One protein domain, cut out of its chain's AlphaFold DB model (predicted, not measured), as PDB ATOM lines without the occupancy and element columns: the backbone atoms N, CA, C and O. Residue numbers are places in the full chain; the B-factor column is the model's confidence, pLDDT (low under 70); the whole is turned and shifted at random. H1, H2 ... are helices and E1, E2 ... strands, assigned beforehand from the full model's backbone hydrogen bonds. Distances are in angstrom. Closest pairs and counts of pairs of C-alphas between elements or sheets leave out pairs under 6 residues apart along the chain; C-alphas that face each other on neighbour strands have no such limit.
ATOM      1  N   ASP A  10     188.945 327.302 272.227       87.56
ATOM      2  CA  ASP A  10     190.005 328.115 272.833       87.56
ATOM      3  C   ASP A  10     189.459 329.413 273.451       87.56
ATOM      4  O   ASP A  10     189.856 329.789 274.555       87.56
ATOM      5  N   GLU A  11     188.459 330.045 272.822       89.12
ATOM      6  CA  GLU A  11     187.703 331.149 273.435       89.12
ATOM      7  C   GLU A  11     186.963 330.680 274.699       89.12
ATOM      8  O   GLU A  11     186.917 331.393 275.704       89.12
ATOM      9  N   TRP A  12     186.435 329.452 274.699       88.81
ATOM     10  CA  TRP A  12     185.835 328.849 275.889       88.81
ATOM     11  C   TRP A  12     186.856 328.556 276.993       88.81
ATOM     12  O   TRP A  12     186.536 328.782 278.159       88.81
ATOM     13  N   ARG A  13     188.076 328.111 276.659       88.75
ATOM     14  CA  ARG A  13     189.181 327.918 277.623       88.75
ATOM     15  C   ARG A  13     189.708 329.243 278.191       88.75
ATOM     16  O   ARG A  13     190.268 329.236 279.282       88.75
ATOM     17  N   ALA A  14     189.513 330.362 277.489       88.38
ATOM     18  CA  ALA A  14     189.859 331.702 277.969       88.38
ATOM     19  C   ALA A  14     188.771 332.342 278.857       88.38
ATOM     20  O   ALA A  14     189.096 333.126 279.747       88.38
ATOM     21  N   VAL A  15     187.489 332.030 278.623       87.62
ATOM     22  CA  VAL A  15     186.348 332.592 279.379       87.62
ATOM     23  C   VAL A  15     185.984 331.763 280.618       87.62
ATOM     24  O   VAL A  15     185.566 332.332 281.625       87.62
ATOM     25  N   LEU A  16     186.116 330.434 280.564       89.31
ATOM     26  CA  LEU A  16     185.695 329.527 281.636       89.31
ATOM     27  C   LEU A  16     186.856 329.112 282.546       89.31
ATOM     28  O   LEU A  16     187.948 328.786 282.087       89.31
ATOM     29  N   ASN A  17     186.576 328.992 283.845       90.50
ATOM     30  CA  ASN A  17     187.455 328.297 284.789       90.50
ATOM     31  C   ASN A  17     187.627 326.820 284.339       90.50
ATOM     32  O   ASN A  17     186.635 326.229 283.902       90.50
ATOM     33  N   PRO A  18     188.800 326.159 284.463       90.88
ATOM     34  CA  PRO A  18     189.000 324.820 283.892       90.88
ATOM     35  C   PRO A  18     188.001 323.747 284.351       90.88
ATOM     36  O   PRO A  18     187.662 322.861 283.571       90.88
ATOM     37  N   GLU A  19     187.456 323.835 285.570       88.56
ATOM     38  CA  GLU A  19     186.362 322.949 285.997       88.56
ATOM     39  C   GLU A  19     185.025 323.267 285.305       88.56
ATOM     40  O   GLU A  19     184.328 322.350 284.874       88.56
ATOM     41  N   GLN A  20     184.686 324.547 285.118       89.94
ATOM     42  CA  GLN A  20     183.502 324.942 284.349       89.94
ATOM     43  C   GLN A  20     183.627 324.486 282.887       89.94
ATOM     44  O   GLN A  20     182.653 323.988 282.329       89.94
ATOM     45  N   PHE A  21     184.820 324.580 282.284       91.75
ATOM     46  CA  PHE A  21     185.092 324.041 280.947       91.75
ATOM     47  C   PHE A  21     184.919 322.512 280.906       91.75
ATOM     48  O   PHE A  21     184.177 321.995 280.066       91.75
ATOM     49  N   ARG A  22     185.533 321.792 281.856       93.00
ATOM     50  CA  ARG A  22     185.410 320.331 282.008       93.00
ATOM     51  C   ARG A  22     183.949 319.880 282.101       93.00
ATOM     52  O   ARG A  22     183.585 318.854 281.536       93.00
ATOM     53  N   ILE A  23     183.104 320.640 282.796       92.00
ATOM     54  CA  ILE A  23     181.675 320.333 282.942       92.00
ATOM     55  C   ILE A  23     180.900 320.710 281.672       92.00
ATOM     56  O   ILE A  23     180.287 319.844 281.053       92.00
ATOM     57  N   LEU A  24     180.959 321.977 281.245       91.88
ATOM     58  CA  LEU A  24     180.138 322.522 280.155       91.88
ATOM     59  C   LEU A  24     180.524 321.993 278.765       91.88
ATOM     60  O   LEU A  24     179.648 321.880 277.906       91.88
ATOM     61  N   ARG A  25     181.807 321.702 278.509       91.25
ATOM     62  CA  ARG A  25     182.310 321.265 277.192       91.25
ATOM     63  C   ARG A  25     182.733 319.801 277.168       91.25
ATOM     64  O   ARG A  25     182.278 319.069 276.296       91.25
ATOM     65  N   GLU A  26     183.501 319.343 278.153       90.69
ATOM     66  CA  GLU A  26     184.001 317.954 278.196       90.69
ATOM     67  C   GLU A  26     182.986 316.960 278.815       90.69
ATOM     68  O   GLU A  26     183.297 315.785 279.005       90.69
ATOM     69  N   LYS A  27     181.754 317.416 279.115       89.31
ATOM     70  CA  LYS A  27     180.647 316.651 279.737       89.31
ATOM     71  C   LYS A  27     181.004 315.981 281.071       89.31
ATOM     72  O   LYS A  27     180.414 314.970 281.460       89.31
ATOM     73  N   GLY A  28     181.982 316.536 281.778       88.50
ATOM     74  CA  GLY A  28     182.360 316.103 283.113       88.50
ATOM     75  C   GLY A  28     181.295 316.438 284.159       88.50
ATOM     76  O   GLY A  28     180.455 317.312 283.981       88.50
ATOM     77  N   THR A  29     181.365 315.758 285.299       89.94
ATOM     78  CA  THR A  29     180.547 316.064 286.481       89.94
ATOM     79  C   THR A  29     181.452 316.583 287.601       89.94
ATOM     80  O   THR A  29     182.591 316.116 287.750       89.94
ATOM     81  N   GLU A  30     180.984 317.564 288.378       90.50
ATOM     82  CA  GLU A  30     181.617 317.943 289.653       90.50
ATOM     83  C   GLU A  30     181.450 316.825 290.697       90.50
ATOM     84  O   GLU A  30     180.641 315.907 290.524       90.50
ATOM     85  N   ARG A  31     182.221 316.868 291.787       88.38
ATOM     86  CA  ARG A  31     182.067 315.886 292.872       88.38
ATOM     87  C   ARG A  31     180.779 316.173 293.665       88.38
ATOM     88  O   ARG A  31     180.390 317.332 293.788       88.38
ATOM     89  N   PRO A  32     180.115 315.146 294.226       88.31
ATOM     90  CA  PRO A  32     178.926 315.371 295.040       88.31
ATOM     91  C   PRO A  32     179.276 316.246 296.251       88.31
ATOM     92  O   PRO A  32     180.234 315.966 296.974       88.31
ATOM     93  N   GLY A  33     178.501 317.309 296.456       83.75
ATOM     94  CA  GLY A  33     178.652 318.269 297.548       83.75
ATOM     95  C   GLY A  33     179.754 319.321 297.363       83.75
ATOM     96  O   GLY A  33     179.998 320.069 298.307       83.75
ATOM     97  N   THR A  34     180.427 319.410 296.203       85.88
ATOM     98  CA  THR A  34     181.430 320.475 295.960       85.88
ATOM     99  C   THR A  34     180.863 321.738 295.315       85.88
ATOM    100  O   THR A  34     181.500 322.786 295.392       85.88
ATOM    101  N   GLY A  35     179.682 321.665 294.698       83.94
ATOM    102  CA  GLY A  35     179.047 322.814 294.061       83.94
ATOM    103  C   GLY A  35     178.529 323.832 295.079       83.94
ATOM    104  O   GLY A  35     177.638 323.524 295.869       83.94
ATOM    105  N   GLU A  36     179.028 325.070 295.006       85.06
ATOM    106  CA  GLU A  36     178.573 326.253 295.768       85.06
ATOM    107  C   GLU A  36     177.038 326.339 295.858       85.06
ATOM    108  O   GLU A  36     176.458 326.580 296.920       85.06
ATOM    109  N   TYR A  37     176.363 326.054 294.740       84.44
ATOM    110  CA  TYR A  37     174.914 326.150 294.623       84.44
ATOM    111  C   TYR A  37     174.139 324.904 295.069       84.44
ATOM    112  O   TYR A  37     172.911 324.954 295.080       84.44
ATOM    113  N   ASP A  38     174.773 323.805 295.488       84.75
ATOM    114  CA  ASP A  38     174.046 322.643 296.034       84.75
ATOM    115  C   ASP A  38     173.331 323.038 297.338       84.75
ATOM    116  O   ASP A  38     172.104 322.934 297.459       84.75
ATOM    117  N   SER A  39     174.082 323.637 298.267       82.12
ATOM    118  CA  SER A  39     173.575 324.102 299.565       82.12
ATOM    119  C   SER A  39     173.006 325.532 299.570       82.12
ATOM    120  O   SER A  39     172.444 325.950 300.580       82.12
ATOM    121  N   HIS A  40     173.091 326.282 298.466       83.81
ATOM    122  CA  HIS A  40     172.526 327.634 298.367       83.81
ATOM    123  C   HIS A  40     171.020 327.606 298.034       83.81
ATOM    124  O   HIS A  40     170.614 327.017 297.032       83.81
ATOM    125  N   TYR A  41     170.180 328.252 298.848       85.12
ATOM    126  CA  TYR A  41     168.723 328.337 298.645       85.12
ATOM    127  C   TYR A  41     168.233 329.781 298.886       85.12
ATOM    128  O   TYR A  41     167.749 330.092 299.975       85.12
ATOM    129  N   PRO A  42     168.391 330.687 297.903       85.50
ATOM    130  CA  PRO A  42     167.905 332.058 298.004       85.50
ATOM    131  C   PRO A  42     166.379 332.084 297.856       85.50
ATOM    132  O   PRO A  42     165.806 331.274 297.133       85.50
ATOM    133  N   SER A  43     165.705 333.035 298.505       81.31
ATOM    134  CA  SER A  43     164.238 333.147 298.446       81.31
ATOM    135  C   SER A  43     163.708 333.743 297.138       81.31
ATOM    136  O   SER A  43     162.520 333.608 296.861       81.31
ATOM    137  N   LYS A  44     164.566 334.416 296.358       87.38
ATOM    138  CA  LYS A  44     164.324 334.922 294.995       87.38
ATOM    139  C   LYS A  44     165.649 334.977 294.236       87.38
ATOM    140  O   LYS A  44     166.690 335.215 294.845       87.38
ATOM    141  N   GLY A  45     165.611 334.804 292.918       90.94
ATOM    142  CA  GLY A  45     166.790 334.879 292.051       90.94
ATOM    143  C   GLY A  45     166.639 334.050 290.777       90.94
ATOM    144  O   GLY A  45     165.660 333.319 290.612       90.94
ATOM    145  N   VAL A  46     167.626 334.158 289.891       92.88
ATOM    146  CA  VAL A  46     167.756 333.354 288.669       92.88
ATOM    147  C   VAL A  46     169.171 332.781 288.627       92.88
ATOM    148  O   VAL A  46     170.119 333.451 289.031       92.88
ATOM    149  N   TYR A  47     169.292 331.535 288.177       92.75
ATOM    150  CA  TYR A  47     170.554 330.853 287.920       92.75
ATOM    151  C   TYR A  47     170.843 330.900 286.422       92.75
ATOM    152  O   TYR A  47     170.109 330.316 285.615       92.75
ATOM    153  N   ASN A  48     171.921 331.584 286.058       93.94
ATOM    154  CA  ASN A  48     172.338 331.781 284.678       93.94
ATOM    155  C   ASN A  48     173.448 330.784 284.304       93.94
ATOM    156  O   ASN A  48     174.224 330.339 285.153       93.94
ATOM    157  N   CYS A  49     173.521 330.418 283.023       92.50
ATOM    158  CA  CYS A  49     174.553 329.538 282.477       92.50
ATOM    159  C   CYS A  49     175.923 330.230 282.497       92.50
ATOM    160  O   CYS A  49     176.109 331.188 281.750       92.50
ATOM    161  N   ALA A  50     176.910 329.706 283.234       89.88
ATOM    162  CA  ALA A  50     178.238 330.330 283.347       89.88
ATOM    163  C   ALA A  50     179.035 330.465 282.026       89.88
ATOM    164  O   ALA A  50     180.104 331.064 282.026       89.88
ATOM    165  N   GLY A  51     178.549 329.927 280.899       86.81
ATOM    166  CA  GLY A  51     179.166 330.147 279.588       86.81
ATOM    167  C   GLY A  51     178.613 331.334 278.787       86.81
ATOM    168  O   GLY A  51     179.358 332.023 278.090       86.81
ATOM    169  N   CYS A  52     177.303 331.570 278.825       89.44
ATOM    170  CA  CYS A  52     176.651 332.569 277.963       89.44
ATOM    171  C   CYS A  52     175.659 333.468 278.710       89.44
ATOM    172  O   CYS A  52     174.833 334.118 278.076       89.44
ATOM    173  N   ASP A  53     175.692 333.423 280.044       90.50
ATOM    174  CA  ASP A  53     174.825 334.127 280.997       90.50
ATOM    175  C   ASP A  53     173.314 334.031 280.708       90.50
ATOM    176  O   ASP A  53     172.510 334.768 281.277       90.50
ATOM    177  N   ALA A  54     172.890 333.069 279.881       92.06
ATOM    178  CA  ALA A  54     171.487 332.806 279.595       92.06
ATOM    179  C   ALA A  54     170.768 332.280 280.857       92.06
ATOM    180  O   ALA A  54     171.299 331.382 281.521       92.06
ATOM    181  N   PRO A  55     169.571 332.790 281.199       93.81
ATOM    182  CA  PRO A  55     168.839 332.373 282.393       93.81
ATOM    183  C   PRO A  55     168.283 330.950 282.224       93.81
ATOM    184  O   PRO A  55     167.570 330.678 281.261       93.81
ATOM    185  N   LEU A  56     168.594 330.038 283.154       93.06
ATOM    186  CA  LEU A  56     168.232 328.613 283.064       93.06
ATOM    187  C   LEU A  56     167.114 328.207 284.035       93.06
ATOM    188  O   LEU A  56     166.158 327.537 283.639       93.06
ATOM    189  N   TYR A  57     167.243 328.597 285.305       92.94
ATOM    190  CA  TYR A  57     166.368 328.167 286.401       92.94
ATOM    191  C   TYR A  57     166.049 329.342 287.328       92.94
ATOM    192  O   TYR A  57     166.896 330.206 287.549       92.94
ATOM    193  N   THR A  58     164.855 329.370 287.914       92.38
ATOM    194  CA  THR A  58     164.501 330.324 288.979       92.38
ATOM    195  C   THR A  58     164.847 329.753 290.357       92.38
ATOM    196  O   THR A  58     164.978 328.539 290.534       92.38
ATOM    197  N   ALA A  59     164.975 330.627 291.356       91.31
ATOM    198  CA  ALA A  59     165.126 330.214 292.751       91.31
ATOM    199  C   ALA A  59     163.932 329.381 293.246       91.31
ATOM    200  O   ALA A  59     164.135 328.371 293.916       91.31
ATOM    201  N   ASP A  60     162.713 329.747 292.837       89.94
ATOM    202  CA  ASP A  60     161.466 329.062 293.205       89.94
ATOM    203  C   ASP A  60     161.428 327.595 292.747       89.94
ATOM    204  O   ASP A  60     160.739 326.772 293.348       89.94
ATOM    205  N   HIS A  61     162.176 327.248 291.692       88.81
ATOM    206  CA  HIS A  61     162.236 325.885 291.160       88.81
ATOM    207  C   HIS A  61     163.237 324.983 291.900       88.81
ATOM    208  O   HIS A  61     163.246 323.770 291.668       88.81
ATOM    209  N   LYS A  62     164.096 325.538 292.766       89.00
ATOM    210  CA  LYS A  62     165.166 324.794 293.442       89.00
ATOM    211  C   LYS A  62     164.641 324.033 294.658       89.00
ATOM    212  O   LYS A  62     163.975 324.604 295.518       89.00
ATOM    213  N   PHE A  63     165.003 322.758 294.786       87.88
ATOM    214  CA  PHE A  63     164.583 321.920 295.914       87.88
ATOM    215  C   PHE A  63     165.737 321.087 296.479       87.88
ATOM    216  O   PHE A  63     166.715 320.787 295.796       87.88
ATOM    217  N   LYS A  64     165.625 320.695 297.754       85.38
ATOM    218  CA  LYS A  64     166.627 319.854 298.419       85.38
ATOM    219  C   LYS A  64     166.419 318.383 298.046       85.38
ATOM    220  O   LYS A  64     165.702 317.659 298.732       85.38
ATOM    221  N   SER A  65     167.060 317.952 296.963       82.69
ATOM    222  CA  SER A  65     167.079 316.555 296.499       82.69
ATOM    223  C   SER A  65     167.866 315.614 297.415       82.69
ATOM    224  O   SER A  65     167.547 314.431 297.502       82.69
ATOM    225  N   GLY A  66     168.919 316.123 298.063       82.31
ATOM    226  CA  GLY A  66     169.886 315.308 298.802       82.31
ATOM    227  C   GLY A  66     170.827 314.478 297.917       82.31
ATOM    228  O   GLY A  66     171.523 313.619 298.447       82.31
ATOM    229  N   CYS A  67     170.870 314.709 296.596       82.38
ATOM    230  CA  CYS A  67     171.753 313.956 295.695       82.38
ATOM    231  C   CYS A  67     173.216 314.441 295.688       82.38
ATOM    232  O   CYS A  67     174.070 313.725 295.175       82.38
ATOM    233  N   GLY A  68     173.504 315.621 296.255       85.94
ATOM    234  CA  GLY A  68     174.832 316.246 296.249       85.94
ATOM    235  C   GLY A  68     175.107 317.148 295.040       85.94
ATOM    236  O   GLY A  68     176.262 317.481 294.796       85.94
ATOM    237  N   TRP A  69     174.075 317.530 294.285       89.62
ATOM    238  CA  TRP A  69     174.160 318.486 293.179       89.62
ATOM    239  C   TRP A  69     172.915 319.392 293.149       89.62
ATOM    240  O   TRP A  69     171.829 318.937 293.533       89.62
ATOM    241  N   PRO A  70     173.025 320.637 292.633       90.31
ATOM    242  CA  PRO A  70     171.896 321.562 292.519       90.31
ATOM    243  C   PRO A  70     170.709 320.944 291.763       90.31
ATOM    244  O   PRO A  70     170.816 320.613 290.584       90.31
ATOM    245  N   ALA A  71     169.560 320.813 292.433       89.62
ATOM    246  CA  ALA A  71     168.367 320.188 291.868       89.62
ATOM    247  C   ALA A  71     167.205 321.177 291.706       89.62
ATOM    248  O   ALA A  71     166.854 321.913 292.632       89.62
ATOM    249  N   TYR A  72     166.582 321.139 290.528       89.94
ATOM    250  CA  TYR A  72     165.471 321.999 290.125       89.94
ATOM    251  C   TYR A  72     164.331 321.135 289.583       89.94
ATOM    252  O   TYR A  72     164.596 320.159 288.878       89.94
ATOM    253  N   PHE A  73     163.075 321.446 289.919       86.81
ATOM    254  CA  PHE A  73     161.933 320.646 289.452       86.81
ATOM    255  C   PHE A  73     161.465 321.023 288.037       86.81
ATOM    256  O   PHE A  73     160.879 320.185 287.355       86.81
ATOM    257  N   ASP A  74     161.743 322.251 287.586       87.75
ATOM    258  CA  ASP A  74     161.463 322.719 286.225       87.75
ATOM    259  C   ASP A  74     162.469 323.799 285.775       87.75
ATOM    260  O   ASP A  74     163.168 324.405 286.590       87.75
ATOM    261  N   SER A  75     162.538 324.052 284.471       90.88
ATOM    262  CA  SER A  75     163.446 324.996 283.800       90.88
ATOM    263  C   SER A  75     162.689 326.163 283.166       90.88
ATOM    264  O   SER A  75     161.526 326.016 282.797       90.88
ATOM    265  N   ILE A  76     163.357 327.297 282.947       91.62
ATOM    266  CA  ILE A  76     162.787 328.410 282.172       91.62
ATOM    267  C   ILE A  76     162.459 327.912 280.745       91.62
ATOM    268  O   ILE A  76     163.314 327.279 280.110       91.62
ATOM    269  N   PRO A  77     161.239 328.150 280.220       89.44
ATOM    270  CA  PRO A  77     160.799 327.568 278.953       89.44
ATOM    271  C   PRO A  77     161.708 327.990 277.791       89.44
ATOM    272  O   PRO A  77     161.973 329.169 277.581       89.44
ATOM    273  N   GLY A  78     162.201 327.004 277.038       89.06
ATOM    274  CA  GLY A  78     163.108 327.199 275.899       89.06
ATOM    275  C   GLY A  78     164.596 327.353 276.251       89.06
ATOM    276  O   GLY A  78     165.438 327.059 275.404       89.06
ATOM    277  N   ALA A  79     164.956 327.714 277.488       90.38
ATOM    278  CA  ALA A  79     166.356 327.908 277.900       90.38
ATOM    279  C   ALA A  79     167.197 326.614 277.892       90.38
ATOM    280  O   ALA A  79     168.430 326.648 277.808       90.38
ATOM    281  N   VAL A  80     166.518 325.469 277.975       91.69
ATOM    282  CA  VAL A  80     167.093 324.138 278.169       91.69
ATOM    283  C   VAL A  80     166.623 323.175 277.076       91.69
ATOM    284  O   VAL A  80     165.424 323.028 276.838       91.69
ATOM    285  N   THR A  81     167.570 322.457 276.470       90.19
ATOM    286  CA  THR A  81     167.325 321.379 275.500       90.19
ATOM    287  C   THR A  81     167.665 320.021 276.124       90.19
ATOM    288  O   THR A  81     168.574 319.910 276.948       90.19
ATOM    289  N   ARG A  82     166.911 318.976 275.757       91.44
ATOM    290  CA  ARG A  82     167.031 317.616 276.310       91.44
ATOM    291  C   ARG A  82     167.495 316.631 275.235       91.44
ATOM    292  O   ARG A  82     166.890 316.568 274.166       91.44
ATOM    293  N   HIS A  83     168.514 315.831 275.535       87.69
ATOM    294  CA  HIS A  83     169.051 314.790 274.651       87.69
ATOM    295  C   HIS A  83     169.000 313.415 275.325       87.69
ATOM    296  O   HIS A  83     169.066 313.317 276.545       87.69
ATOM    297  N   VAL A  84     168.879 312.337 274.547       86.88
ATOM    298  CA  VAL A  84     168.944 310.972 275.093       86.88
ATOM    299  C   VAL A  84     170.403 310.532 275.154       86.88
ATOM    300  O   VAL A  84     171.037 310.330 274.121       86.88
ATOM    301  N   ASP A  85     170.907 310.363 276.369       83.88
ATOM    302  CA  ASP A  85     172.244 309.862 276.666       83.88
ATOM    303  C   ASP A  85     172.150 308.371 277.018       83.88
ATOM    304  O   ASP A  85     171.475 308.004 277.974       83.88
ATOM    305  N   ASN A  86     172.814 307.510 276.246       84.44
ATOM    306  CA  ASN A  86     172.866 306.061 276.494       84.44
ATOM    307  C   ASN A  86     174.250 305.598 277.004       84.44
ATOM    308  O   ASN A  86     174.557 304.403 276.987       84.44
ATOM    309  N   THR A  87     175.116 306.534 277.411       78.06
ATOM    310  CA  THR A  87     176.486 306.241 277.857       78.06
ATOM    311  C   THR A  87     176.468 305.360 279.112       78.06
ATOM    312  O   THR A  87     175.543 305.409 279.923       78.06
ATOM    313  N   PHE A  88     177.486 304.507 279.267       69.19
ATOM    314  CA  PHE A  88     177.569 303.485 280.325       69.19
ATOM    315  C   PHE A  88     176.419 302.453 280.321       69.19
ATOM    316  O   PHE A  88     176.195 301.776 281.323       69.19
ATOM    317  N   GLY A  89     175.692 302.308 279.204       76.31
ATOM    318  CA  GLY A  89     174.604 301.331 279.061       76.31
ATOM    319  C   GLY A  89     173.329 301.692 279.830       76.31
ATOM    320  O   GLY A  89     172.451 300.846 279.994       76.31
ATOM    321  N   MET A  90     173.210 302.935 280.305       75.75
ATOM    322  CA  MET A  90     172.038 303.441 281.017       75.75
ATOM    323  C   MET A  90     171.384 304.545 280.193       75.75
ATOM    324  O   MET A  90     172.043 305.512 279.826       75.75
ATOM    325  N   LYS A  91     170.077 304.432 279.940       80.75
ATOM    326  CA  LYS A  91     169.317 305.492 279.272       80.75
ATOM    327  C   LYS A  91     169.016 306.623 280.257       80.75
ATOM    328  O   LYS A  91     168.141 306.489 281.109       80.75
ATOM    329  N   ARG A  92     169.728 307.735 280.111       85.25
ATOM    330  CA  ARG A  92     169.521 309.005 280.816       85.25
ATOM    331  C   ARG A  92     169.023 310.070 279.835       85.25
ATOM    332  O   ARG A  92     169.143 309.925 278.620       85.25
ATOM    333  N   THR A  93     168.500 311.169 280.365       88.12
ATOM    334  CA  THR A  93     168.155 312.352 279.566       88.12
ATOM    335  C   THR A  93     169.137 313.462 279.913       88.12
ATOM    336  O   THR A  93     169.022 314.070 280.970       88.12
ATOM    337  N   GLU A  94     170.135 313.693 279.068       90.75
ATOM    338  CA  GLU A  94     171.090 314.795 279.213       90.75
ATOM    339  C   GLU A  94     170.396 316.154 279.036       90.75
ATOM    340  O   GLU A  94     169.495 316.314 278.207       90.75
ATOM    341  N   ILE A  95     170.842 317.135 279.817       92.50
ATOM    342  CA  ILE A  95     170.425 318.535 279.775       92.50
ATOM    343  C   ILE A  95     171.564 319.355 279.165       92.50
ATOM    344  O   ILE A  95     172.692 319.309 279.659       92.50
ATOM    345  N   VAL A  96     171.261 320.161 278.145       92.69
ATOM    346  CA  VAL A  96     172.181 321.183 277.620       92.69
ATOM    347  C   VAL A  96     171.511 322.554 277.586       92.69
ATOM    348  O   VAL A  96     170.291 322.663 277.432       92.69
ATOM    349  N   CYS A  97     172.298 323.621 277.709       93.06
ATOM    350  CA  CYS A  97     171.812 324.979 277.475       93.06
ATOM    351  C   CYS A  97     171.476 325.157 275.989       93.06
ATOM    352  O   CYS A  97     172.336 324.932 275.135       93.06
ATOM    353  N   THR A  98     170.263 325.617 275.667       92.62
ATOM    354  CA  THR A  98     169.842 325.849 274.272       92.62
ATOM    355  C   THR A  98     170.714 326.899 273.568       92.62
ATOM    356  O   THR A  98     170.911 326.816 272.360       92.62
ATOM    357  N   ASN A  99     171.265 327.866 274.314       90.75
ATOM    358  CA  ASN A  99     171.987 329.010 273.750       90.75
ATOM    359  C   ASN A  99     173.455 328.708 273.388       90.75
ATOM    360  O   ASN A  99     173.911 329.120 272.328       90.75
ATOM    361  N   CYS A 100     174.192 327.960 274.221       90.50
ATOM    362  CA  CYS A 100     175.608 327.628 273.970       90.50
ATOM    363  C   CYS A 100     175.901 326.137 273.752       90.50
ATOM    364  O   CYS A 100     177.046 325.770 273.480       90.50
ATOM    365  N   GLY A 101     174.905 325.259 273.897       88.44
ATOM    366  CA  GLY A 101     175.079 323.805 273.814       88.44
ATOM    367  C   GLY A 101     175.908 323.207 274.958       88.44
ATOM    368  O   GLY A 101     176.314 322.053 274.868       88.44
ATOM    369  N   GLY A 102     176.200 323.984 276.008       90.31
ATOM    370  CA  GLY A 102     176.967 323.524 277.163       90.31
ATOM    371  C   GLY A 102     176.185 322.515 278.008       90.31
ATOM    372  O   GLY A 102     174.986 322.699 278.229       90.31
ATOM    373  N   HIS A 103     176.859 321.465 278.472       92.56
ATOM    374  CA  HIS A 103     176.295 320.412 279.318       92.56
ATOM    375  C   HIS A 103     175.943 320.930 280.722       92.56
ATOM    376  O   HIS A 103     176.770 321.555 281.382       92.56
ATOM    377  N   LEU A 104     174.720 320.654 281.182       91.62
ATOM    378  CA  LEU A 104     174.180 321.134 282.464       91.62
ATOM    379  C   LEU A 104     173.857 320.007 283.465       91.62
ATOM    380  O   LEU A 104     173.471 320.304 284.593       91.62
ATOM    381  N   GLY A 105     173.951 318.735 283.061       90.31
ATOM    382  CA  GLY A 105     173.585 317.569 283.874       90.31
ATOM    383  C   GLY A 105     172.548 316.666 283.200       90.31
ATOM    384  O   GLY A 105     172.548 316.503 281.978       90.31
ATOM    385  N   HIS A 106     171.644 316.073 283.991       89.38
ATOM    386  CA  HIS A 106     170.636 315.110 283.521       89.38
ATOM    387  C   HIS A 106     169.259 315.330 284.164       89.38
ATOM    388  O   HIS A 106     169.160 315.618 285.355       89.38
ATOM    389  N   VAL A 107     168.184 315.131 283.391       86.62
ATOM    390  CA  VAL A 107     166.816 315.023 283.916       86.62
ATOM    391  C   VAL A 107     166.635 313.622 284.482       86.62
ATOM    392  O   VAL A 107     166.709 312.633 283.750       86.62
ATOM    393  N   PHE A 108     166.322 313.546 285.770       80.25
ATOM    394  CA  PHE A 108     165.814 312.332 286.395       80.25
ATOM    395  C   PHE A 108     164.288 312.423 286.446       80.25
ATOM    396  O   PHE A 108     163.732 313.257 287.160       80.25
TER     397      PHE A 108
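This is residues 10 to 108 of the 667 residues of the protein "Peptide methionine sulfoxide reductase MrsB" of Penicillium italicum (UniProt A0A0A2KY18). Little regular structure: a strongly twisted sheet, E3 E4 E5, and a small hairpin, E1 and E2, are joined by one long loop, residues 59 to 79, while another, residues 25 to 45, leads to the hairpin from the short helix H2, which is beside E5, with the short helix H1 farthest out. The 99 printed residues run H1 H2 E1 E2 E3 E4 E5, both sheets antiparallel, class mixed, 38 residues in named elements. The whole is compact, radius of gyration of the C-alphas 13.3 A, spans 36 by 34 by 28 A.

H1, residues 10 to 15, begins at C-alpha 10 (190.005, 328.115, 272.833). H2 is 18 to 24, E1 46 to 49, E2 55 to 58, E3 80 to 85 (15.3 A), E4 92 to 97 (16.5 A); E5, 103 to 107, ends at C-alpha 107 (166.816, 315.023, 283.916).

E3, E4 and E5 form a meander, each strand antiparallel to the one before; N 83 and O 94 are 2.9 A apart, N 95 and O 105 2.8 A. H2 only grazes this sheet; the closest C-alphas of H2 and E5, Leu 24 and His 103, are 4.5 A apart. Within H1 and H2 every O i to N i+4 pair is within hydrogen-bond range.

Links H2 to E1 and E2 to E3 are long; there is no cut. Residue 88 is under 70 pLDDT.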